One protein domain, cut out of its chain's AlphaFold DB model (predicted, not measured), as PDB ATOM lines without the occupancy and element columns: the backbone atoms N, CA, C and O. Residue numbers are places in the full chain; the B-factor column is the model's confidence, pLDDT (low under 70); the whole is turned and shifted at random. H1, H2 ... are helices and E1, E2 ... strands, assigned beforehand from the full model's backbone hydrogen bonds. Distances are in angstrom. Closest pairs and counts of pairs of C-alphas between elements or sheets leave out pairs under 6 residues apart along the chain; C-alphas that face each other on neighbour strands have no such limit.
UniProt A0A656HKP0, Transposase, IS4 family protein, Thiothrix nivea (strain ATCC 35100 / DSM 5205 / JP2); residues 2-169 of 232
ATOM      1  N   ILE A   2      10.679  53.080 174.356       26.83
ATOM      2  CA  ILE A   2      10.387  53.250 172.912       26.83
ATOM      3  C   ILE A   2      11.632  53.323 171.993       26.83
ATOM      4  O   ILE A   2      11.587  52.847 170.863       26.83
ATOM      5  N   LEU A   3      12.764  53.872 172.462       24.39
ATOM      6  CA  LEU A   3      14.010  53.858 171.678       24.39
ATOM      7  C   LEU A   3      14.575  52.438 171.519       24.39
ATOM      8  O   LEU A   3      15.140  52.136 170.478       24.39
ATOM      9  N   LYS A   4      14.396  51.559 172.518       26.80
ATOM     10  CA  LYS A   4      14.868  50.170 172.448       26.80
ATOM     11  C   LYS A   4      14.060  49.353 171.441       26.80
ATOM     12  O   LYS A   4      14.663  48.537 170.765       26.80
ATOM     13  N   ASP A   5      12.766  49.619 171.273       26.52
ATOM     14  CA  ASP A   5      11.919  48.901 170.304       26.52
ATOM     15  C   ASP A   5      12.146  49.368 168.858       26.52
ATOM     16  O   ASP A   5      12.139  48.564 167.924       26.52
ATOM     17  N   ILE A   6      12.435  50.661 168.662       31.81
ATOM     18  CA  ILE A   6      12.859  51.203 167.360       31.81
ATOM     19  C   ILE A   6      14.259  50.674 167.019       31.81
ATOM     20  O   ILE A   6      14.461  50.144 165.931       31.81
ATOM     21  N   ILE A   7      15.197  50.708 167.972       32.03
ATOM     22  CA  ILE A   7      16.527  50.108 167.810       32.03
ATOM     23  C   ILE A   7      16.429  48.588 167.658       32.03
ATOM     24  O   ILE A   7      17.234  48.038 166.936       32.03
ATOM     25  N   SER A   8      15.440  47.897 168.239       31.48
ATOM     26  CA  SER A   8      15.249  46.445 168.087       31.48
ATOM     27  C   SER A   8      14.689  46.047 166.720       31.48
ATOM     28  O   SER A   8      14.912  44.921 166.283       31.48
ATOM     29  N   ASN A   9      13.972  46.931 166.024       33.78
ATOM     30  CA  ASN A   9      13.630  46.711 164.613       33.78
ATOM     31  C   ASN A   9      14.810  47.035 163.681       33.78
ATOM     32  O   ASN A   9      14.908  46.466 162.596       33.78
ATOM     33  N   PHE A  10      15.727  47.891 164.140       34.41
ATOM     34  CA  PHE A  10      17.010  48.189 163.502       34.41
ATOM     35  C   PHE A  10      18.187  47.362 164.066       34.41
ATOM     36  O   PHE A  10      19.322  47.565 163.646       34.41
ATOM     37  N   SER A  11      17.950  46.392 164.966       32.03
ATOM     38  CA  SER A  11      19.002  45.584 165.622       32.03
ATOM     39  C   SER A  11      19.505  44.455 164.728       32.03
ATOM     40  O   SER A  11      20.112  43.477 165.174       32.03
ATOM     41  N   GLN A  12      19.220  44.591 163.442       40.66
ATOM     42  CA  GLN A  12      19.694  43.764 162.365       40.66
ATOM     43  C   GLN A  12      20.174  44.734 161.296       40.66
ATOM     44  O   GLN A  12      19.422  45.605 160.852       40.66
ATOM     45  N   LEU A  13      21.452  44.631 160.945       39.06
ATOM     46  CA  LEU A  13      22.011  45.450 159.884       39.06
ATOM     47  C   LEU A  13      21.592  44.840 158.547       39.06
ATOM     48  O   LEU A  13      21.878  43.673 158.275       39.06
ATOM     49  N   TYR A  14      20.910  45.640 157.728       48.03
ATOM     50  CA  TYR A  14      20.473  45.257 156.389       48.03
ATOM     51  C   TYR A  14      21.255  46.059 155.356       48.03
ATOM     52  O   TYR A  14      21.054  47.267 155.224       48.03
ATOM     53  N   VAL A  15      22.125  45.396 154.599       38.47
ATOM     54  CA  VAL A  15      22.913  46.049 153.549       38.47
ATOM     55  C   VAL A  15      22.299  45.721 152.191       38.47
ATOM     56  O   VAL A  15      22.240  44.568 151.775       38.47
ATOM     57  N   LYS A  16      21.805  46.740 151.481       36.22
ATOM     58  CA  LYS A  16      21.452  46.630 150.057       36.22
ATOM     59  C   LYS A  16      21.695  47.976 149.380       36.22
ATOM     60  O   LYS A  16      20.915  48.900 149.547       36.22
ATOM     61  N   PHE A  17      22.762  48.088 148.592       34.19
ATOM     62  CA  PHE A  17      22.989  49.234 147.708       34.19
ATOM     63  C   PHE A  17      23.211  48.755 146.271       34.19
ATOM     64  O   PHE A  17      24.041  47.887 146.001       34.19
ATOM     65  N   SER A  18      22.466  49.342 145.335       27.70
ATOM     66  CA  SER A  18      22.675  49.166 143.897       27.70
ATOM     67  C   SER A  18      23.856  50.037 143.460       27.70
ATOM     68  O   SER A  18      23.696  51.237 143.264       27.70
ATOM     69  N   LEU A  19      25.047  49.447 143.346       28.81
ATOM     70  CA  LEU A  19      26.250  50.099 142.810       28.81
ATOM     71  C   LEU A  19      26.809  49.317 141.613       28.81
ATOM     72  O   LEU A  19      26.533  48.132 141.453       28.81
ATOM     73  N   VAL A  20      27.585  49.993 140.767       31.03
ATOM     74  CA  VAL A  20      27.930  49.562 139.398       31.03
ATOM     75  C   VAL A  20      29.099  48.552 139.339       31.03
ATOM     76  O   VAL A  20      29.357  47.996 138.282       31.03
ATOM     77  N   ASN A  21      29.779  48.227 140.454       31.41
ATOM     78  CA  ASN A  21      30.979  47.368 140.418       31.41
ATOM     79  C   ASN A  21      31.119  46.394 141.616       31.41
ATOM     80  O   ASN A  21      30.859  46.771 142.760       31.41
ATOM     81  N   HIS A  22      31.527  45.137 141.375       43.44
ATOM     82  CA  HIS A  22      31.500  44.041 142.372       43.44
ATOM     83  C   HIS A  22      32.546  44.195 143.493       43.44
ATOM     84  O   HIS A  22      32.282  43.856 144.645       43.44
ATOM     85  N   SER A  23      33.732  44.732 143.194       43.22
ATOM     86  CA  SER A  23      34.767  45.046 144.196       43.22
ATOM     87  C   SER A  23      34.335  46.182 145.129       43.22
ATOM     88  O   SER A  23      34.470  46.074 146.345       43.22
ATOM     89  N   VAL A  24      33.717  47.222 144.565       53.97
ATOM     90  CA  VAL A  24      33.225  48.396 145.301       53.97
ATOM     91  C   VAL A  24      32.045  48.046 146.215       53.97
ATOM     92  O   VAL A  24      31.941  48.598 147.308       53.97
ATOM     93  N   LYS A  25      31.172  47.111 145.806       54.22
ATOM     94  CA  LYS A  25      30.075  46.610 146.657       54.22
ATOM     95  C   LYS A  25      30.592  45.935 147.930       54.22
ATOM     96  O   LYS A  25      30.083  46.239 149.002       54.22
ATOM     97  N   ARG A  26      31.604  45.068 147.804       57.97
ATOM     98  CA  ARG A  26      32.184  44.298 148.921       57.97
ATOM     99  C   ARG A  26      32.854  45.200 149.954       57.97
ATOM    100  O   ARG A  26      32.464  45.201 151.114       57.97
ATOM    101  N   HIS A  27      33.786  46.047 149.511       59.53
ATOM    102  CA  HIS A  27      34.533  46.933 150.409       59.53
ATOM    103  C   HIS A  27      33.617  47.888 151.195       59.53
ATOM    104  O   HIS A  27      33.858  48.189 152.361       59.53
ATOM    105  N   ARG A  28      32.510  48.330 150.580       62.97
ATOM    106  CA  ARG A  28      31.524  49.196 151.242       62.97
ATOM    107  C   ARG A  28      30.661  48.479 152.282       62.97
ATOM    108  O   ARG A  28      30.195  49.147 153.195       62.97
ATOM    109  N   GLU A  29      30.428  47.173 152.172       65.50
ATOM    110  CA  GLU A  29      29.682  46.427 153.196       65.50
ATOM    111  C   GLU A  29      30.494  46.281 154.483       65.50
ATOM    112  O   GLU A  29      29.981  46.588 155.560       65.50
ATOM    113  N   LEU A  30      31.770  45.898 154.361       71.06
ATOM    114  CA  LEU A  30      32.697  45.832 155.494       71.06
ATOM    115  C   LEU A  30      32.762  47.189 156.205       71.06
ATOM    116  O   LEU A  30      32.545  47.274 157.412       71.06
ATOM    117  N   LEU A  31      32.907  48.271 155.431       72.81
ATOM    118  CA  LEU A  31      32.890  49.638 155.951       72.81
ATOM    119  C   LEU A  31      31.576  49.988 156.670       72.81
ATOM    120  O   LEU A  31      31.598  50.688 157.681       72.81
ATOM    121  N   MET A  32      30.426  49.519 156.175       78.31
ATOM    122  CA  MET A  32      29.126  49.764 156.812       78.31
ATOM    123  C   MET A  32      29.001  49.051 158.156       78.31
ATOM    124  O   MET A  32      28.554  49.674 159.119       78.31
ATOM    125  N   ILE A  33      29.400  47.780 158.243       80.50
ATOM    126  CA  ILE A  33      29.403  47.027 159.509       80.50
ATOM    127  C   ILE A  33      30.300  47.735 160.524       80.50
ATOM    128  O   ILE A  33      29.887  47.979 161.658       80.50
ATOM    129  N   ASP A  34      31.489  48.134 160.087       84.44
ATOM    130  CA  ASP A  34      32.484  48.800 160.921       84.44
ATOM    131  C   ASP A  34      31.973  50.150 161.429       84.44
ATOM    132  O   ASP A  34      32.037  50.430 162.624       84.44
ATOM    133  N   THR A  35      31.359  50.939 160.545       79.88
ATOM    134  CA  THR A  35      30.721  52.215 160.890       79.88
ATOM    135  C   THR A  35      29.571  52.015 161.878       79.88
ATOM    136  O   THR A  35      29.402  52.793 162.814       79.88
ATOM    137  N   CYS A  36      28.767  50.958 161.719       81.62
ATOM    138  CA  CYS A  36      27.684  50.651 162.656       81.62
ATOM    139  C   CYS A  36      28.216  50.318 164.054       81.62
ATOM    140  O   CYS A  36      27.636  50.757 165.048       81.62
ATOM    141  N   LEU A  37      29.320  49.574 164.135       81.44
ATOM    142  CA  LEU A  37      29.977  49.248 165.400       81.44
ATOM    143  C   LEU A  37      30.629  50.479 166.037       81.44
ATOM    144  O   LEU A  37      30.470  50.684 167.237       81.44
ATOM    145  N   GLN A  38      31.288  51.328 165.243       86.12
ATOM    146  CA  GLN A  38      31.834  52.616 165.696       86.12
ATOM    147  C   GLN A  38      30.736  53.525 166.266       86.12
ATOM    148  O   GLN A  38      30.912  54.130 167.319       86.12
ATOM    149  N   ASN A  39      29.564  53.537 165.629       81.50
ATOM    150  CA  ASN A  39      28.371  54.246 166.100       81.50
ATOM    151  C   ASN A  39      27.623  53.516 167.233       81.50
ATOM    152  O   ASN A  39      26.514  53.913 167.590       81.50
ATOM    153  N   GLN A  40      28.198  52.444 167.792       85.12
ATOM    154  CA  GLN A  40      27.663  51.676 168.921       85.12
ATOM    155  C   GLN A  40      26.244  51.131 168.689       85.12
ATOM    156  O   GLN A  40      25.463  50.931 169.629       85.12
ATOM    157  N   LEU A  41      25.895  50.853 167.429       79.44
ATOM    158  CA  LEU A  41      24.617  50.243 167.096       79.44
ATOM    159  C   LEU A  41      24.580  48.809 167.623       79.44
ATOM    160  O   LEU A  41      25.455  47.984 167.354       79.44
ATOM    161  N   LYS A  42      23.529  48.501 168.383       80.62
ATOM    162  CA  LYS A  42      23.330  47.172 168.958       80.62
ATOM    163  C   LYS A  42      22.590  46.291 167.967       80.62
ATOM    164  O   LYS A  42      21.396  46.468 167.751       80.62
ATOM    165  N   PHE A  43      23.299  45.317 167.414       82.31
ATOM    166  CA  PHE A  43      22.725  44.282 166.568       82.31
ATOM    167  C   PHE A  43      23.352  42.919 166.851       82.31
ATOM    168  O   PHE A  43      24.521  42.818 167.248       82.31
ATOM    169  N   SER A  44      22.547  41.876 166.656       80.75
ATOM    170  CA  SER A  44      22.960  40.480 166.849       80.75
ATOM    171  C   SER A  44      23.231  39.770 165.526       80.75
ATOM    172  O   SER A  44      24.045  38.859 165.493       80.75
ATOM    173  N   TRP A  45      22.566  40.203 164.450       86.12
ATOM    174  CA  TRP A  45      22.605  39.540 163.150       86.12
ATOM    175  C   TRP A  45      22.892  40.533 162.025       86.12
ATOM    176  O   TRP A  45      22.333  41.632 162.004       86.12
ATOM    177  N   VAL A  46      23.707  40.109 161.065       90.88
ATOM    178  CA  VAL A  46      23.877  40.751 159.756       90.88
ATOM    179  C   VAL A  46      23.107  39.941 158.717       90.88
ATOM    180  O   VAL A  46      23.319  38.736 158.583       90.88
ATOM    181  N   LEU A  47      22.190  40.584 157.994       89.81
ATOM    182  CA  LEU A  47      21.359  39.927 156.983       89.81
ATOM    183  C   LEU A  47      21.716  40.461 155.599       89.81
ATOM    184  O   LEU A  47      21.499  41.643 155.318       89.81
ATOM    185  N   ALA A  48      22.225  39.587 154.731       86.62
ATOM    186  CA  ALA A  48      22.739  39.990 153.424       86.62
ATOM    187  C   ALA A  48      22.206  39.124 152.272       86.62
ATOM    188  O   ALA A  48      21.762  37.983 152.447       86.62
ATOM    189  N   ASP A  49      22.193  39.700 151.072       87.81
ATOM    190  CA  ASP A  49      21.815  38.985 149.854       87.81
ATOM    191  C   ASP A  49      22.984  38.167 149.270       87.81
ATOM    192  O   ASP A  49      24.099  38.155 149.790       87.81
ATOM    193  N   ILE A  50      22.711  37.480 148.161       89.19
ATOM    194  CA  ILE A  50      23.666  36.606 147.471       89.19
ATOM    195  C   ILE A  50      24.929  37.347 146.996       89.19
ATOM    196  O   ILE A  50      26.001  36.746 146.919       89.19
ATOM    197  N   TRP A  51      24.836  38.639 146.671       84.69
ATOM    198  CA  TRP A  51      25.976  39.429 146.188       84.69
ATOM    199  C   TRP A  51      27.018  39.690 147.272       84.69
ATOM    200  O   TRP A  51      28.178  39.950 146.951       84.69
ATOM    201  N   PHE A  52      26.607  39.606 148.531       85.06
ATOM    202  CA  PHE A  52      27.431  39.869 149.706       85.06
ATOM    203  C   PHE A  52      27.992  38.590 150.347       85.06
ATOM    204  O   PHE A  52      28.808  38.652 151.263       85.06
ATOM    205  N   ALA A  53      27.624  37.414 149.833       90.44
ATOM    206  CA  ALA A  53      28.004  36.119 150.389       90.44
ATOM    207  C   ALA A  53      29.426  35.646 149.998       90.44
ATOM    208  O   ALA A  53      29.622  34.502 149.567       90.44
ATOM    209  N   SER A  54      30.438  36.512 150.104       91.19
ATOM    210  CA  SER A  54      31.852  36.124 149.953       91.19
ATOM    211  C   SER A  54      32.391  35.472 151.234       91.19
ATOM    212  O   SER A  54      31.847  35.680 152.315       91.19
ATOM    213  N   THR A  55      33.451  34.665 151.116       92.81
ATOM    214  CA  THR A  55      34.139  34.084 152.287       92.81
ATOM    215  C   THR A  55      34.716  35.178 153.182       92.81
ATOM    216  O   THR A  55      34.403  35.215 154.361       92.81
ATOM    217  N   GLU A  56      35.415  36.141 152.583       91.50
ATOM    218  CA  GLU A  56      35.997  37.307 153.259       91.50
ATOM    219  C   GLU A  56      34.965  38.097 154.088       91.50
ATOM    220  O   GLU A  56      35.222  38.447 155.237       91.50
ATOM    221  N   ASN A  57      33.762  38.339 153.549       90.69
ATOM    222  CA  ASN A  57      32.709  39.042 154.287       90.69
ATOM    223  C   ASN A  57      32.221  38.228 155.490       90.69
ATOM    224  O   ASN A  57      32.015  38.773 156.574       90.69
ATOM    225  N   MET A  58      32.023  36.924 155.296       94.12
ATOM    226  CA  MET A  58      31.590  36.012 156.354       94.12
ATOM    227  C   MET A  58      32.642  35.909 157.468       94.12
ATOM    228  O   MET A  58      32.279  35.966 158.643       94.12
ATOM    229  N   GLU A  59      33.924  35.818 157.110       94.50
ATOM    230  CA  GLU A  59      35.064  35.826 158.038       94.50
ATOM    231  C   GLU A  59      35.139  37.139 158.810       94.50
ATOM    232  O   GLU A  59      35.161  37.125 160.040       94.50
ATOM    233  N   HIS A  60      35.063  38.286 158.129       92.06
ATOM    234  CA  HIS A  60      35.089  39.584 158.805       92.06
ATOM    235  C   HIS A  60      33.943  39.735 159.807       92.06
ATOM    236  O   HIS A  60      34.151  40.172 160.939       92.06
ATOM    237  N   ILE A  61      32.724  39.338 159.436       91.75
ATOM    238  CA  ILE A  61      31.568  39.431 160.336       91.75
ATOM    239  C   ILE A  61      31.739  38.505 161.545       91.75
ATOM    240  O   ILE A  61      31.549  38.949 162.682       91.75
ATOM    241  N   LYS A  62      32.096  37.236 161.314       94.25
ATOM    242  CA  LYS A  62      32.117  36.219 162.370       94.25
ATOM    243  C   LYS A  62      33.372  36.279 163.233       94.25
ATOM    244  O   LYS A  62      33.254  36.257 164.452       94.25
ATOM    245  N   GLN A  63      34.549  36.367 162.627       94.12
ATOM    246  CA  GLN A  63      35.834  36.289 163.321       94.12
ATOM    247  C   GLN A  63      36.348  37.668 163.740       94.12
ATOM    248  O   GLN A  63      36.707  37.854 164.901       94.12
ATOM    249  N   THR A  64      36.328  38.663 162.850       92.38
ATOM    250  CA  THR A  64      36.842  40.007 163.182       92.38
ATOM    251  C   THR A  64      35.867  40.785 164.061       92.38
ATOM    252  O   THR A  64      36.263  41.429 165.031       92.38
ATOM    253  N   ARG A  65      34.572  40.755 163.727       90.25
ATOM    254  CA  ARG A  65      33.540  41.559 164.404       90.25
ATOM    255  C   ARG A  65      32.729  40.796 165.447       90.25
ATOM    256  O   ARG A  65      31.964  41.434 166.169       90.25
ATOM    257  N   GLN A  66      32.908  39.476 165.556       92.69
ATOM    258  CA  GLN A  66      32.222  38.623 166.539       92.69
ATOM    259  C   GLN A  66      30.692  38.789 166.483       92.69
ATOM    260  O   GLN A  66      30.001  38.879 167.501       92.69
ATOM    261  N   LYS A  67      30.152  38.883 165.263       90.56
ATOM    262  CA  LYS A  67      28.716  38.962 164.974       90.56
ATOM    263  C   LYS A  67      28.261  37.730 164.212       90.56
ATOM    264  O   LYS A  67      29.052  37.076 163.539       90.56
ATOM    265  N   ASP A  68      26.969  37.437 164.296       94.00
ATOM    266  CA  ASP A  68      26.381  36.385 163.482       94.00
ATOM    267  C   ASP A  68      25.792  36.934 162.186       94.00
ATOM    268  O   ASP A  68      25.359  38.086 162.114       94.00
ATOM    269  N   PHE A  69      25.754  36.103 161.148       94.06
ATOM    270  CA  PHE A  69      25.144  36.436 159.870       94.06
ATOM    271  C   PHE A  69      24.120  35.397 159.434       94.06
ATOM    272  O   PHE A  69      24.187  34.228 159.816       94.06
ATOM    273  N   ILE A  70      23.195  35.840 158.580       95.69
ATOM    274  CA  ILE A  70      22.443  34.969 157.678       95.69
ATOM    275  C   ILE A  70      22.543  35.558 156.272       95.69
ATOM    276  O   ILE A  70      22.138  36.699 156.033       95.69
ATOM    277  N   MET A  71      23.085  34.783 155.340       95.12
ATOM    278  CA  MET A  71      23.313  35.216 153.964       95.12
ATOM    279  C   MET A  71      22.714  34.228 152.981       95.12
ATOM    280  O   MET A  71      22.809  33.018 153.178       95.12
ATOM    281  N   ALA A  72      22.139  34.743 151.899       95.38
ATOM    282  CA  ALA A  72      21.723  33.892 150.795       95.38
ATOM    283  C   ALA A  72      22.928  33.431 149.970       95.38
ATOM    284  O   ALA A  72      23.887  34.175 149.784       95.38
ATOM    285  N   LEU A  73      22.873  32.208 149.450       96.81
ATOM    286  CA  LEU A  73      23.944  31.593 148.671       96.81
ATOM    287  C   LEU A  73      23.500  31.322 147.233       96.81
ATOM    288  O   LEU A  73      22.331  31.055 146.959       96.81
ATOM    289  N   LYS A  74      24.465  31.338 146.306       95.12
ATOM    290  CA  LYS A  74      24.265  30.779 144.962       95.12
ATOM    291  C   LYS A  74      24.212  29.257 145.038       95.12
ATOM    292  O   LYS A  74      24.960  28.655 145.803       95.12
ATOM    293  N   SER A  75      23.408  28.650 144.173       95.25
ATOM    294  CA  SER A  75      23.243  27.194 144.086       95.25
ATOM    295  C   SER A  75      24.554  26.441 143.820       95.25
ATOM    296  O   SER A  75      24.775  25.356 144.347       95.25
ATOM    297  N   ASN A  76      25.474  27.053 143.072       96.12
ATOM    298  CA  ASN A  76      26.774  26.477 142.738       96.12
ATOM    299  C   ASN A  76      27.840  26.629 143.838       96.12
ATOM    300  O   ASN A  76      29.010  26.314 143.594       96.12
ATOM    301  N   ARG A  77      27.493  27.151 145.022       96.75
ATOM    302  CA  ARG A  77      28.451  27.269 146.124       96.75
ATOM    303  C   ARG A  77      28.865  25.871 146.586       96.75
ATOM    304  O   ARG A  77      28.028  24.994 146.763       96.75
ATOM    305  N   LEU A  78      30.170  25.688 146.758       97.69
ATOM    306  CA  LEU A  78      30.778  24.422 147.154       97.69
ATOM    307  C   LEU A  78      30.784  24.273 148.676       97.69
ATOM    308  O   LEU A  78      31.191  25.202 149.380       97.69
ATOM    309  N   VAL A  79      30.374  23.105 149.161       97.38
ATOM    310  CA  VAL A  79      30.243  22.777 150.582       97.38
ATOM    311  C   VAL A  79      30.691  21.343 150.874       97.38
ATOM    312  O   VAL A  79      30.508  20.447 150.055       97.38
ATOM    313  N   ALA A  80      31.297  21.138 152.040       97.31
ATOM    314  CA  ALA A  80      31.544  19.824 152.629       97.31
ATOM    315  C   ALA A  80      30.632  19.640 153.853       97.31
ATOM    316  O   ALA A  80      30.569  20.536 154.694       97.31
ATOM    317  N   LEU A  81      29.933  18.507 153.967       95.38
ATOM    318  CA  LEU A  81      29.034  18.222 155.102       95.38
ATOM    319  C   LEU A  81      29.750  17.573 156.296       95.38
ATOM    320  O   LEU A  81      29.187  17.473 157.380       95.38
ATOM    321  N   SER A  82      31.010  17.172 156.120       94.00
ATOM    322  CA  SER A  82      31.854  16.658 157.194       94.00
ATOM    323  C   SER A  82      33.212  17.356 157.214       94.00
ATOM    324  O   SER A  82      33.737  17.796 156.184       94.00
ATOM    325  N   GLU A  83      33.827  17.425 158.393       91.94
ATOM    326  CA  GLU A  83      35.183  17.960 158.527       91.94
ATOM    327  C   GLU A  83      36.211  17.082 157.788       91.94
ATOM    328  O   GLU A  83      37.182  17.588 157.219       91.94
ATOM    329  N   ALA A  84      35.981  15.766 157.739       94.00
ATOM    330  CA  ALA A  84      36.821  14.832 156.998       94.00
ATOM    331  C   ALA A  84      36.806  15.129 155.490       94.00
ATOM    332  O   ALA A  84      37.867  15.164 154.860       94.00
ATOM    333  N   ASP A  85      35.631  15.400 154.918       94.00
ATOM    334  CA  ASP A  85      35.491  15.783 153.511       94.00
ATOM    335  C   ASP A  85      36.149  17.130 153.234       94.00
ATOM    336  O   ASP A  85      36.905  17.256 152.266       94.00
ATOM    337  N   ARG A  86      35.981  18.105 154.138       93.75
ATOM    338  CA  ARG A  86      36.670  19.402 154.061       93.75
ATOM    339  C   ARG A  86      38.187  19.228 153.995       93.75
ATOM    340  O   ARG A  86      38.828  19.797 153.109       93.75
ATOM    341  N   LYS A  87      38.764  18.429 154.905       92.62
ATOM    342  CA  LYS A  87      40.212  18.141 154.969       92.62
ATOM    343  C   LYS A  87      40.710  17.442 153.704       92.62
ATOM    344  O   LYS A  87      41.777  17.778 153.200       92.62
ATOM    345  N   LYS A  88      39.907  16.538 153.141       95.25
ATOM    346  CA  LYS A  88      40.197  15.838 151.877       95.25
ATOM    347  C   LYS A  88      39.836  16.652 150.627       95.25
ATOM    348  O   LYS A  88      39.913  16.126 149.522       95.25
ATOM    349  N   LYS A  89      39.450  17.925 150.789       93.12
ATOM    350  CA  LYS A  89      39.013  18.839 149.721       93.12
ATOM    351  C   LYS A  89      37.861  18.288 148.864       93.12
ATOM    352  O   LYS A  89      37.726  18.671 147.702       93.12
ATOM    353  N   ARG A  90      37.016  17.427 149.433       95.56
ATOM    354  CA  ARG A  90      35.797  16.927 148.790       95.56
ATOM    355  C   ARG A  90      34.671  17.911 149.061       95.56
ATOM    356  O   ARG A  90      34.263  18.092 150.204       95.56
ATOM    357  N   TYR A  91      34.202  18.563 148.008       96.56
ATOM    358  CA  TYR A  91      33.113  19.525 148.085       96.56
ATOM    359  C   TYR A  91      32.054  19.189 147.045       96.56
ATOM    360  O   TYR A  91      32.386  18.872 145.904       96.56
ATOM    361  N   THR A  92      30.799  19.369 147.429       96.88
ATOM    362  CA  THR A  92      29.624  19.207 146.570       96.88
ATOM    363  C   THR A  92      28.934  20.558 146.421       96.88
ATOM    364  O   THR A  92      29.075  21.437 147.275       96.88
ATOM    365  N   ARG A  93      28.230  20.785 145.313       97.56
ATOM    366  CA  ARG A  93      27.437  22.009 145.135       97.56
ATOM    367  C   ARG A  93      26.156  21.939 145.963       97.56
ATOM    368  O   ARG A  93      25.594  20.860 146.111       97.56
ATOM    369  N   LEU A  94      25.658  23.079 146.444       96.31
ATOM    370  CA  LEU A  94      24.406  23.125 147.217       96.31
ATOM    371  C   LEU A  94      23.206  22.559 146.448       96.31
ATOM    372  O   LEU A  94      22.369  21.898 147.052       96.31
ATOM    373  N   ASP A  95      23.125  22.795 145.136       95.38
ATOM    374  CA  ASP A  95      22.054  22.247 144.287       95.38
ATOM    375  C   ASP A  95      22.129  20.737 144.051       95.38
ATOM    376  O   ASP A  95      21.161  20.159 143.572       95.38
ATOM    377  N   GLN A  96      23.245  20.102 144.398       95.81
ATOM    378  CA  GLN A  96      23.454  18.661 144.257       95.81
ATOM    379  C   GLN A  96      23.366  17.920 145.593       95.81
ATOM    380  O   GLN A  96      23.539  16.706 145.625       95.81
ATOM    381  N   LEU A  97      23.148  18.634 146.698       93.81
ATOM    382  CA  LEU A  97      22.954  17.995 147.990       93.81
ATOM    383  C   LEU A  97      21.552  17.397 148.097       93.81
ATOM    384  O   LEU A  97      20.565  17.998 147.668       93.81
ATOM    385  N   GLU A  98      21.473  16.260 148.775       92.62
ATOM    386  CA  GLU A  98      20.226  15.769 149.339       92.62
ATOM    387  C   GLU A  98      19.909  16.593 150.585       92.62
ATOM    388  O   GLU A  98      20.661  16.611 151.560       92.62
ATOM    389  N   TRP A  99      18.818  17.349 150.515       93.94
ATOM    390  CA  TRP A  99      18.410  18.236 151.594       93.94
ATOM    391  C   TRP A  99      17.277  17.605 152.389       93.94
ATOM    392  O   TRP A  99      16.256  17.264 151.780       93.94
ATOM    393  N   PRO A 100      17.398  17.550 153.723       89.50
ATOM    394  CA  PRO A 100      16.271  17.192 154.563       89.50
ATOM    395  C   PRO A 100      15.162  18.247 154.446       89.50
ATOM    396  O   PRO A 100      15.398  19.420 154.117       89.50
ATOM    397  N   GLU A 101      13.923  17.821 154.664       87.38
ATOM    398  CA  GLU A 101      12.767  18.706 154.594       87.38
ATOM    399  C   GLU A 101      12.709  19.598 155.838       87.38
ATOM    400  O   GLU A 101      12.689  19.106 156.956       87.38
ATOM    401  N   GLN A 102      12.692  20.921 155.637       90.94
ATOM    402  CA  GLN A 102      12.571  21.923 156.710       90.94
ATOM    403  C   GLN A 102      13.594  21.789 157.850       90.94
ATOM    404  O   GLN A 102      13.359  22.233 158.972       90.94
ATOM    405  N   GLU A 103      14.770  21.253 157.545       94.50
ATOM    406  CA  GLU A 103      15.864  21.117 158.495       94.50
ATOM    407  C   GLU A 103      17.099  21.882 158.027       94.50
ATOM    408  O   GLU A 103      17.335  22.113 156.834       94.50
ATOM    409  N   ALA A 104      17.896  22.311 159.003       95.88
ATOM    410  CA  ALA A 104      19.190  22.907 158.748       95.88
ATOM    411  C   ALA A 104      20.277  21.853 158.965       95.88
ATOM    412  O   ALA A 104      20.219  21.052 159.899       95.88
ATOM    413  N   VAL A 105      21.298  21.881 158.115       96.25
ATOM    414  CA  VAL A 105      22.449  20.974 158.182       96.25
ATOM    415  C   VAL A 105      23.715  21.765 158.457       96.25
ATOM    416  O   VAL A 105      23.848  22.915 158.044       96.25
ATOM    417  N   THR A 106      24.657  21.174 159.179       97.31
ATOM    418  CA  THR A 106      25.951  21.815 159.431       97.31
ATOM    419  C   THR A 106      26.920  21.458 158.310       97.31
ATOM    420  O   THR A 106      27.005  20.301 157.906       97.31
ATOM    421  N   GLY A 107      27.657  22.440 157.800       96.25
ATOM    422  CA  GLY A 107      28.653  22.209 156.758       96.25
ATOM    423  C   GLY A 107      29.688  23.321 156.657       96.25
ATOM    424  O   GLY A 107      29.573  24.375 157.278       96.25
ATOM    425  N   TRP A 108      30.709  23.087 155.841       97.19
ATOM    426  CA  TRP A 108      31.800  24.022 155.582       97.19
ATOM    427  C   TRP A 108      31.728  24.511 154.149       97.19
ATOM    428  O   TRP A 108      31.918  23.737 153.208       97.19
ATOM    429  N   LEU A 109      31.490  25.810 153.973       97.25
ATOM    430  CA  LEU A 109      31.619  26.433 152.661       97.25
ATOM    431  C   LEU A 109      33.093  26.436 152.251       97.25
ATOM    432  O   LEU A 109      33.970  26.747 153.054       97.25
ATOM    433  N   LYS A 110      33.376  26.133 150.981       96.44
ATOM    434  CA  LYS A 110      34.742  26.189 150.452       96.44
ATOM    435  C   LYS A 110      35.334  27.583 150.675       96.44
ATOM    436  O   LYS A 110      34.759  28.575 150.225       96.44
ATOM    437  N   GLY A 111      36.495  27.615 151.325       93.12
ATOM    438  CA  GLY A 111      37.217  28.839 151.662       93.12
ATOM    439  C   GLY A 111      36.794  29.497 152.976       93.12
ATOM    440  O   GLY A 111      37.298  30.572 153.239       93.12
ATOM    441  N   LEU A 112      35.901  28.885 153.767       94.38
ATOM    442  CA  LEU A 112      35.720  29.220 155.182       94.38
ATOM    443  C   LEU A 112      36.421  28.186 156.064       94.38
ATOM    444  O   LEU A 112      36.381  26.980 155.793       94.38
ATOM    445  N   ASP A 113      37.017  28.651 157.150       92.62
ATOM    446  CA  ASP A 113      37.685  27.833 158.163       92.62
ATOM    447  C   ASP A 113      36.753  27.397 159.313       92.62
ATOM    448  O   ASP A 113      37.058  26.419 160.004       92.62
ATOM    449  N   PHE A 114      35.583  28.025 159.464       95.50
ATOM    450  CA  PHE A 114      34.541  27.662 160.433       95.50
ATOM    451  C   PHE A 114      33.300  27.015 159.775       95.50
ATOM    452  O   PHE A 114      33.003  27.272 158.602       95.50
ATOM    453  N   PRO A 115      32.564  26.149 160.504       97.19
ATOM    454  CA  PRO A 115      31.298  25.592 160.030       97.19
ATOM    455  C   PRO A 115      30.167  26.625 160.054       97.19
ATOM    456  O   PRO A 115      30.148  27.542 160.871       97.19
ATOM    457  N   VAL A 116      29.167  26.419 159.202       97.56
ATOM    458  CA  VAL A 116      27.922  27.192 159.159       97.56
ATOM    459  C   VAL A 116      26.713  26.257 159.151       97.56
ATOM    460  O   VAL A 116      26.798  25.116 158.695       97.56
ATOM    461  N   ARG A 117      25.567  26.754 159.622       97.69
ATOM    462  CA  ARG A 117      24.259  26.118 159.427       97.69
ATOM    463  C   ARG A 117      23.710  26.503 158.071       97.69
ATOM    464  O   ARG A 117      23.651  27.679 157.723       97.69
ATOM    465  N   LEU A 118      23.311  25.506 157.310       97.75
ATOM    466  CA  LEU A 118      22.821  25.639 155.956       97.75
ATOM    467  C   LEU A 118      21.352  25.260 155.932       97.75
ATOM    468  O   LEU A 118      20.980  24.208 156.438       97.75
ATOM    469  N   ALA A 119      20.532  26.108 155.331       97.00
ATOM    470  CA  ALA A 119      19.105  25.868 155.183       97.00
ATOM    471  C   ALA A 119      18.701  26.021 153.717       97.00
ATOM    472  O   ALA A 119      19.154  26.943 153.030       97.00
ATOM    473  N   ARG A 120      17.814  25.137 153.256       96.38
ATOM    474  CA  ARG A 120      17.131  25.250 151.965       96.38
ATOM    475  C   ARG A 120      15.669  25.585 152.208       96.38
ATOM    476  O   ARG A 120      14.986  24.869 152.933       96.38
ATOM    477  N   GLN A 121      15.182  26.638 151.571       94.31
ATOM    478  CA  GLN A 121      13.772  27.004 151.572       94.31
ATOM    479  C   GLN A 121      13.240  26.971 150.141       94.31
ATOM    480  O   GLN A 121      13.762  27.663 149.268       94.31
ATOM    481  N   VAL A 122      12.201  26.175 149.911       91.88
ATOM    482  CA  VAL A 122      11.460  26.151 148.646       91.88
ATOM    483  C   VAL A 122      10.262  27.084 148.787       91.88
ATOM    484  O   VAL A 122       9.565  27.057 149.801       91.88
ATOM    485  N   PHE A 123      10.039  27.945 147.802       88.06
ATOM    486  CA  PHE A 123       8.899  28.852 147.762       88.06
ATOM    487  C   PHE A 123       8.154  28.706 146.441       88.06
ATOM    488  O   PHE A 123       8.764  28.600 145.381       88.06
ATOM    489  N   LYS A 124       6.822  28.730 146.508       88.38
ATOM    490  CA  LYS A 124       5.966  28.727 145.322       88.38
ATOM    491  C   LYS A 124       5.729  30.156 144.860       88.38
ATOM    492  O   LYS A 124       5.266  31.005 145.626       88.38
ATOM    493  N   ASN A 125       6.068  30.422 143.610       84.00
ATOM    494  CA  ASN A 125       5.777  31.677 142.942       84.00
ATOM    495  C   ASN A 125       4.302  31.726 142.524       84.00
ATOM    496  O   ASN A 125       3.603  30.714 142.466       84.00
ATOM    497  N   LYS A 126       3.811  32.933 142.224       82.69
ATOM    498  CA  LYS A 126       2.412  33.152 141.819       82.69
ATOM    499  C   LYS A 126       2.043  32.484 140.490       82.69
ATOM    500  O   LYS A 126       0.865  32.269 140.243       82.69
ATOM    501  N   ASP A 127       3.032  32.195 139.654       84.38
ATOM    502  CA  ASP A 127       2.891  31.495 138.375       84.38
ATOM    503  C   ASP A 127       2.918  29.960 138.523       84.38
ATOM    504  O   ASP A 127       2.885  29.248 137.525       84.38
ATOM    505  N   GLY A 128       2.987  29.443 139.756       81.81
ATOM    506  CA  GLY A 128       3.077  28.011 140.038       81.81
ATOM    507  C   GLY A 128       4.491  27.436 139.938       81.81
ATOM    508  O   GLY A 128       4.681  26.274 140.289       81.81
ATOM    509  N   SER A 129       5.490  28.226 139.522       87.12
ATOM    510  CA  SER A 129       6.891  27.797 139.538       87.12
ATOM    511  C   SER A 129       7.444  27.733 140.964       87.12
ATOM    512  O   SER A 129       6.985  28.438 141.866       87.12
ATOM    513  N   GLU A 130       8.462  26.904 141.175       89.75
ATOM    514  CA  GLU A 130       9.159  26.815 142.456       89.75
ATOM    515  C   GLU A 130      10.496  27.550 142.389       89.75
ATOM    516  O   GLU A 130      11.291  27.377 141.463       89.75
ATOM    517  N   GLY A 131      10.749  28.393 143.383       89.75
ATOM    518  CA  GLY A 131      12.048  28.992 143.624       89.75
ATOM    519  C   GLY A 131      12.722  28.356 144.832       89.75
ATOM    520  O   GLY A 131      12.067  27.952 145.793       89.75
ATOM    521  N   ILE A 132      14.051  28.283 144.795       93.31
ATOM    522  CA  ILE A 132      14.857  27.732 145.885       93.31
ATOM    523  C   ILE A 132      15.763  28.825 146.441       93.31
ATOM    524  O   ILE A 132      16.486  29.496 145.702       93.31
ATOM    525  N   LEU A 133      15.737  28.988 147.760       94.75
ATOM    526  CA  LEU A 133      16.612  29.873 148.512       94.75
ATOM    527  C   LEU A 133      17.538  29.041 149.398       94.75
ATOM    528  O   LEU A 133      17.083  28.331 150.293       94.75
ATOM    529  N   TYR A 134      18.842  29.166 149.167       97.31
ATOM    530  CA  TYR A 134      19.868  28.600 150.037       97.31
ATOM    531  C   TYR A 134      20.379  29.672 150.992       97.31
ATOM    532  O   TYR A 134      20.710  30.774 150.552       97.31
ATOM    533  N   LEU A 135      20.473  29.351 152.277       97.25
ATOM    534  CA  LEU A 135      20.932  30.255 153.328       97.25
ATOM    535  C   LEU A 135      22.116  29.639 154.074       97.25
ATOM    536  O   LEU A 135      22.094  28.451 154.380       97.25
ATOM    537  N   ALA A 136      23.115  30.456 154.407       97.81
ATOM    538  CA  ALA A 136      24.130  30.141 155.409       97.81
ATOM    539  C   ALA A 136      23.948  31.020 156.639       97.81
ATOM    540  O   ALA A 136      23.789  32.234 156.522       97.81
ATOM    541  N   CYS A 137      24.035  30.397 157.804       97.62
ATOM    542  CA  CYS A 137      23.932  31.001 159.115       97.62
ATOM    543  C   CYS A 137      25.181  30.655 159.935       97.62
ATOM    544  O   CYS A 137      25.555  29.491 160.044       97.62
ATOM    545  N   SER A 138      25.839  31.650 160.525       97.06
ATOM    546  CA  SER A 138      27.050  31.422 161.334       97.06
ATOM    547  C   SER A 138      26.784  30.883 162.739       97.06
ATOM    548  O   SER A 138      27.729  30.555 163.456       97.06
ATOM    549  N   LYS A 139      25.519  30.845 163.163       95.62
ATOM    550  CA  LYS A 139      25.118  30.368 164.483       95.62
ATOM    551  C   LYS A 139      24.730  28.897 164.394       95.62
ATOM    552  O   LYS A 139      23.761  28.571 163.713       95.62
ATOM    553  N   LEU A 140      25.483  28.030 165.067       95.50
ATOM    554  CA  LEU A 140      25.361  26.580 164.905       95.50
ATOM    555  C   LEU A 140      24.102  25.996 165.542       95.50
ATOM    556  O   LEU A 140      23.573  25.003 165.058       95.50
ATOM    557  N   GLU A 141      23.576  26.659 166.565       95.06
ATOM    558  CA  GLU A 141      22.377  26.244 167.297       95.06
ATOM    559  C   GLU A 141      21.093  26.784 166.645       95.06
ATOM    560  O   GLU A 141      20.003  26.664 167.200       95.06
ATOM    561  N   ALA A 142      21.206  27.474 165.505       95.19
ATOM    562  CA  ALA A 142      20.047  27.994 164.802       95.19
ATOM    563  C   ALA A 142      19.360  26.877 164.005       95.19
ATOM    564  O   ALA A 142      19.955  26.264 163.112       95.19
ATOM    565  N   GLU A 143      18.082  26.671 164.311       96.56
ATOM    566  CA  GLU A 143      17.205  25.779 163.560       96.56
ATOM    567  C   GLU A 143      16.696  26.413 162.267       96.56
ATOM    568  O   GLU A 143      16.689  27.638 162.105       96.56
ATOM    569  N   TRP A 144      16.234  25.563 161.351       96.94
ATOM    570  CA  TRP A 144      15.752  25.968 160.031       96.94
ATOM    571  C   TRP A 144      14.703  27.084 160.091       96.94
ATOM    572  O   TRP A 144      14.867  28.110 159.425       96.94
ATOM    573  N   ASP A 145      13.677  26.937 160.937       96.19
ATOM    574  CA  ASP A 145      12.609  27.936 161.095       96.19
ATOM    575  C   ASP A 145      13.165  29.283 161.574       96.19
ATOM    576  O   ASP A 145      12.833  30.355 161.057       96.19
ATOM    577  N   LYS A 146      14.113  29.242 162.518       95.38
ATOM    578  CA  LYS A 146      14.745  30.454 163.026       95.38
ATOM    579  C   LYS A 146      15.540  31.159 161.934       95.38
ATOM    580  O   LYS A 146      15.482  32.391 161.857       95.38
ATOM    581  N   ILE A 147      16.280  30.408 161.120       95.69
ATOM    582  CA  ILE A 147      17.093  30.941 160.023       95.69
ATOM    583  C   ILE A 147      16.187  31.607 158.984       95.69
ATOM    584  O   ILE A 147      16.388  32.781 158.664       95.69
ATOM    585  N   THR A 148      15.168  30.900 158.497       94.75
ATOM    586  CA  THR A 148      14.274  31.380 157.431       94.75
ATOM    587  C   THR A 148      13.418  32.562 157.889       94.75
ATOM    588  O   THR A 148      13.419  33.611 157.235       94.75
ATOM    589  N   THR A 149      12.789  32.477 159.065       93.19
ATOM    590  CA  THR A 149      11.974  33.564 159.639       93.19
ATOM    591  C   THR A 149      12.812  34.806 159.941       93.19
ATOM    592  O   THR A 149      12.383  35.941 159.709       93.19
ATOM    593  N   THR A 150      14.045  34.636 160.431       90.94
ATOM    594  CA  THR A 150      14.950  35.775 160.652       90.94
ATOM    595  C   THR A 150      15.379  36.391 159.325       90.94
ATOM    596  O   THR A 150      15.357  37.617 159.195       90.94
ATOM    597  N   TYR A 151      15.702  35.575 158.321       92.62
ATOM    598  CA  TYR A 151      16.098  36.062 157.001       92.62
ATOM    599  C   TYR A 151      14.978  36.837 156.296       92.62
ATOM    600  O   TYR A 151      15.243  37.848 155.643       92.62
ATOM    601  N   GLN A 152      13.715  36.447 156.490       89.25
ATOM    602  CA  GLN A 152      12.558  37.150 155.926       89.25
ATOM    603  C   GLN A 152      12.500  38.630 156.341       89.25
ATOM    604  O   GLN A 152      12.062  39.483 155.559       89.25
ATOM    605  N   LYS A 153      13.012  38.979 157.530       86.38
ATOM    606  CA  LYS A 153      13.070  40.372 158.005       86.38
ATOM    607  C   LYS A 153      13.886  41.280 157.083       86.38
ATOM    608  O   LYS A 153      13.607  42.479 157.020       86.38
ATOM    609  N   ARG A 154      14.794  40.716 156.270       85.62
ATOM    610  CA  ARG A 154      15.547  41.435 155.227       85.62
ATOM    611  C   ARG A 154      14.644  42.231 154.295       85.62
ATOM    612  O   ARG A 154      15.039  43.304 153.849       85.62
ATOM    613  N   TRP A 155      13.418  41.772 154.038       83.31
ATOM    614  CA  TRP A 155      12.458  42.477 153.182       83.31
ATOM    615  C   TRP A 155      12.170  43.919 153.635       83.31
ATOM    616  O   TRP A 155      11.844  44.780 152.814       83.31
ATOM    617  N   LYS A 156      12.356  44.236 154.923       81.31
ATOM    618  CA  LYS A 156      12.200  45.600 155.451       81.31
ATOM    619  C   LYS A 156      13.099  46.622 154.749       81.31
ATOM    620  O   LYS A 156      12.664  47.757 154.565       81.31
ATOM    621  N   VAL A 157      14.275  46.224 154.252       79.38
ATOM    622  CA  VAL A 157      15.143  47.114 153.458       79.38
ATOM    623  C   VAL A 157      14.488  47.531 152.136       79.38
ATOM    624  O   VAL A 157      14.645  48.659 151.673       79.38
ATOM    625  N   GLU A 158      13.698  46.647 151.528       81.56
ATOM    626  CA  GLU A 158      13.011  46.924 150.264       81.56
ATOM    627  C   GLU A 158      11.816  47.850 150.488       81.56
ATOM    628  O   GLU A 158      11.589  48.778 149.710       81.56
ATOM    629  N   VAL A 159      11.116  47.677 151.614       82.88
ATOM    630  CA  VAL A 159      10.074  48.606 152.075       82.88
ATOM    631  C   VAL A 159      10.659  49.996 152.349       82.88
ATOM    632  O   VAL A 159      10.074  51.000 151.927       82.88
ATOM    633  N   PHE A 160      11.828  50.065 152.992       82.19
ATOM    634  CA  PHE A 160      12.551  51.314 153.231       82.19
ATOM    635  C   PHE A 160      12.919  52.011 151.913       82.19
ATOM    636  O   PHE A 160      12.545  53.167 151.707       82.19
ATOM    637  N   HIS A 161      13.536  51.304 150.959       80.88
ATOM    638  CA  HIS A 161      13.867  51.870 149.643       80.88
ATOM    639  C   HIS A 161      12.640  52.307 148.840       80.88
ATOM    640  O   HIS A 161      12.662  53.367 148.209       80.88
ATOM    641  N   LYS A 162      11.550  51.530 148.873       86.31
ATOM    642  CA  LYS A 162      10.281  51.917 148.239       86.31
ATOM    643  C   LYS A 162       9.766  53.235 148.814       86.31
ATOM    644  O   LYS A 162       9.299  54.093 148.064       86.31
ATOM    645  N   SER A 163       9.891  53.406 150.126       87.12
ATOM    646  CA  SER A 163       9.441  54.601 150.845       87.12
ATOM    647  C   SER A 163      10.341  55.805 150.574       87.12
ATOM    648  O   SER A 163       9.824  56.887 150.318       87.12
ATOM    649  N   LEU A 164      11.662  55.624 150.507       86.50
ATOM    650  CA  LEU A 164      12.594  56.675 150.077       86.50
ATOM    651  C   LEU A 164      12.229  57.228 148.700       86.50
ATOM    652  O   LEU A 164      12.069  58.437 148.529       86.50
ATOM    653  N   LYS A 165      12.042  56.338 147.721       86.44
ATOM    654  CA  LYS A 165      11.742  56.734 146.340       86.44
ATOM    655  C   LYS A 165      10.353  57.362 146.202       86.44
ATOM    656  O   LYS A 165      10.216  58.393 145.552       86.44
ATOM    657  N   SER A 166       9.335  56.759 146.819       87.62
ATOM    658  CA  SER A 166       7.929  57.135 146.586       87.62
ATOM    659  C   SER A 166       7.417  58.224 147.536       87.62
ATOM    660  O   SER A 166       6.548  59.018 147.168       87.62
ATOM    661  N   ASN A 167       7.933  58.272 148.767       89.69
ATOM    662  CA  ASN A 167       7.404  59.136 149.827       89.69
ATOM    663  C   ASN A 167       8.333  60.294 150.193       89.69
ATOM    664  O   ASN A 167       7.818  61.323 150.612       89.69
ATOM    665  N   ALA A 168       9.647  60.162 149.989       89.56
ATOM    666  CA  ALA A 168      10.624  61.192 150.352       89.56
ATOM    667  C   ALA A 168      11.362  61.812 149.155       89.56
ATOM    668  O   ALA A 168      12.353  62.500 149.349       89.56
ATOM    669  N   ALA A 169      10.897  61.576 147.919       89.44
ATOM    670  CA  ALA A 169      11.452  62.191 146.707       89.44
ATOM    671  C   ALA A 169      12.978  62.000 146.539       89.44
ATOM    672  O   ALA A 169      13.654  62.826 145.928       89.44
TER     673      ALA A 169
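This is residues 2 to 169 of the 232 residues of the protein "Transposase, IS4 family protein" of Thiothrix nivea (strain ATCC 35100 / DSM 5205 / JP2) (UniProt A0A656HKP0). One strongly twisted sheet of seven strands has the long helix H5 packed over one face and the shorter H3 over the other, with H2 side by side with H3 near the E1 end of the sheet. H4 sits by E4 and E5 at the other end, E6 and E7 form a long hairpin, and the last residues, 162 to 169, stick out. The printed part has 168 residues, with five named helices and seven named strands in the order H1 E1 H2 E2 H3 E3 E4 H4 E5 E6 E7 H5. The sheet is mixed, in the order E1 E2 E3 E7 E6 E5 E4, and the class is mixed, helices and strands. The whole is compact, with a radius of gyration of the C-alphas of 16.7 A and spans of 51 by 43 by 35 A.

H1, residues 2 to 9, begins at C-alpha 2 at (10.387, 53.250, 172.912). E1 is residues 12 to 14, H2 residues 22 to 38, 24.9 A long, and E2 residues 45 to 48. H3 is residues 55 to 64, E3 residues 68 to 73, E4 residues 78 to 80 and H4 residues 83 to 87. E5 is residues 104 to 109, E6 residues 116 to 124, 26.0 A long, and E7 residues 130 to 137, 22.7 A long. H5, residues 144 to 167, is 35.7 A long and ends at C-alpha 167 at (7.404, 59.136, 149.827).

E1, H2, E2 and E2, H3, E3 are strand-helix-strand units, two parallel neighbour strands with a helix between, each with a right-handed crossover; N 47 and O 13 are 3.1 A apart, N 46 and O 68 2.8 A. E3 is antiparallel to E7, with N 73 and O 134 2.8 A apart. E5, E6 and E7 form a meander, each strand the antiparallel neighbour of the one before, with N 118 and O 105 at 2.7 A and N 137 and O 117 at 2.7 A. E4 is antiparallel to E5, with N 108 and O 80 at 2.8 A. H3 lies over E3 and E7 at a height over the sheet of 9.3 A, on the opposite face from H5. The closest C-alphas of E2 and H5, Leu 47 and Arg 154, are 6.3 A apart. H2, with residues 26 to 33 alone, touches H3 at a shallow tilt of 12 degrees, the same way; their closest C-alphas, Leu 30 and Asn 57, are 6.9 A apart. H2 and H4 only graze the sheet; H1 is not on it. Every O i to N i+4 pair is within hydrogen-bond range in H1, H2, H3 and H4, and 14 of 20 in H5.

The C-alphas farthest apart, Lys 88 and Ala 169, are 54.8 A from each other. The printed part has no cut, and the link from H4 to E5, 16 residues, is long. Confidence is low, under 70, in residues 2 to 29.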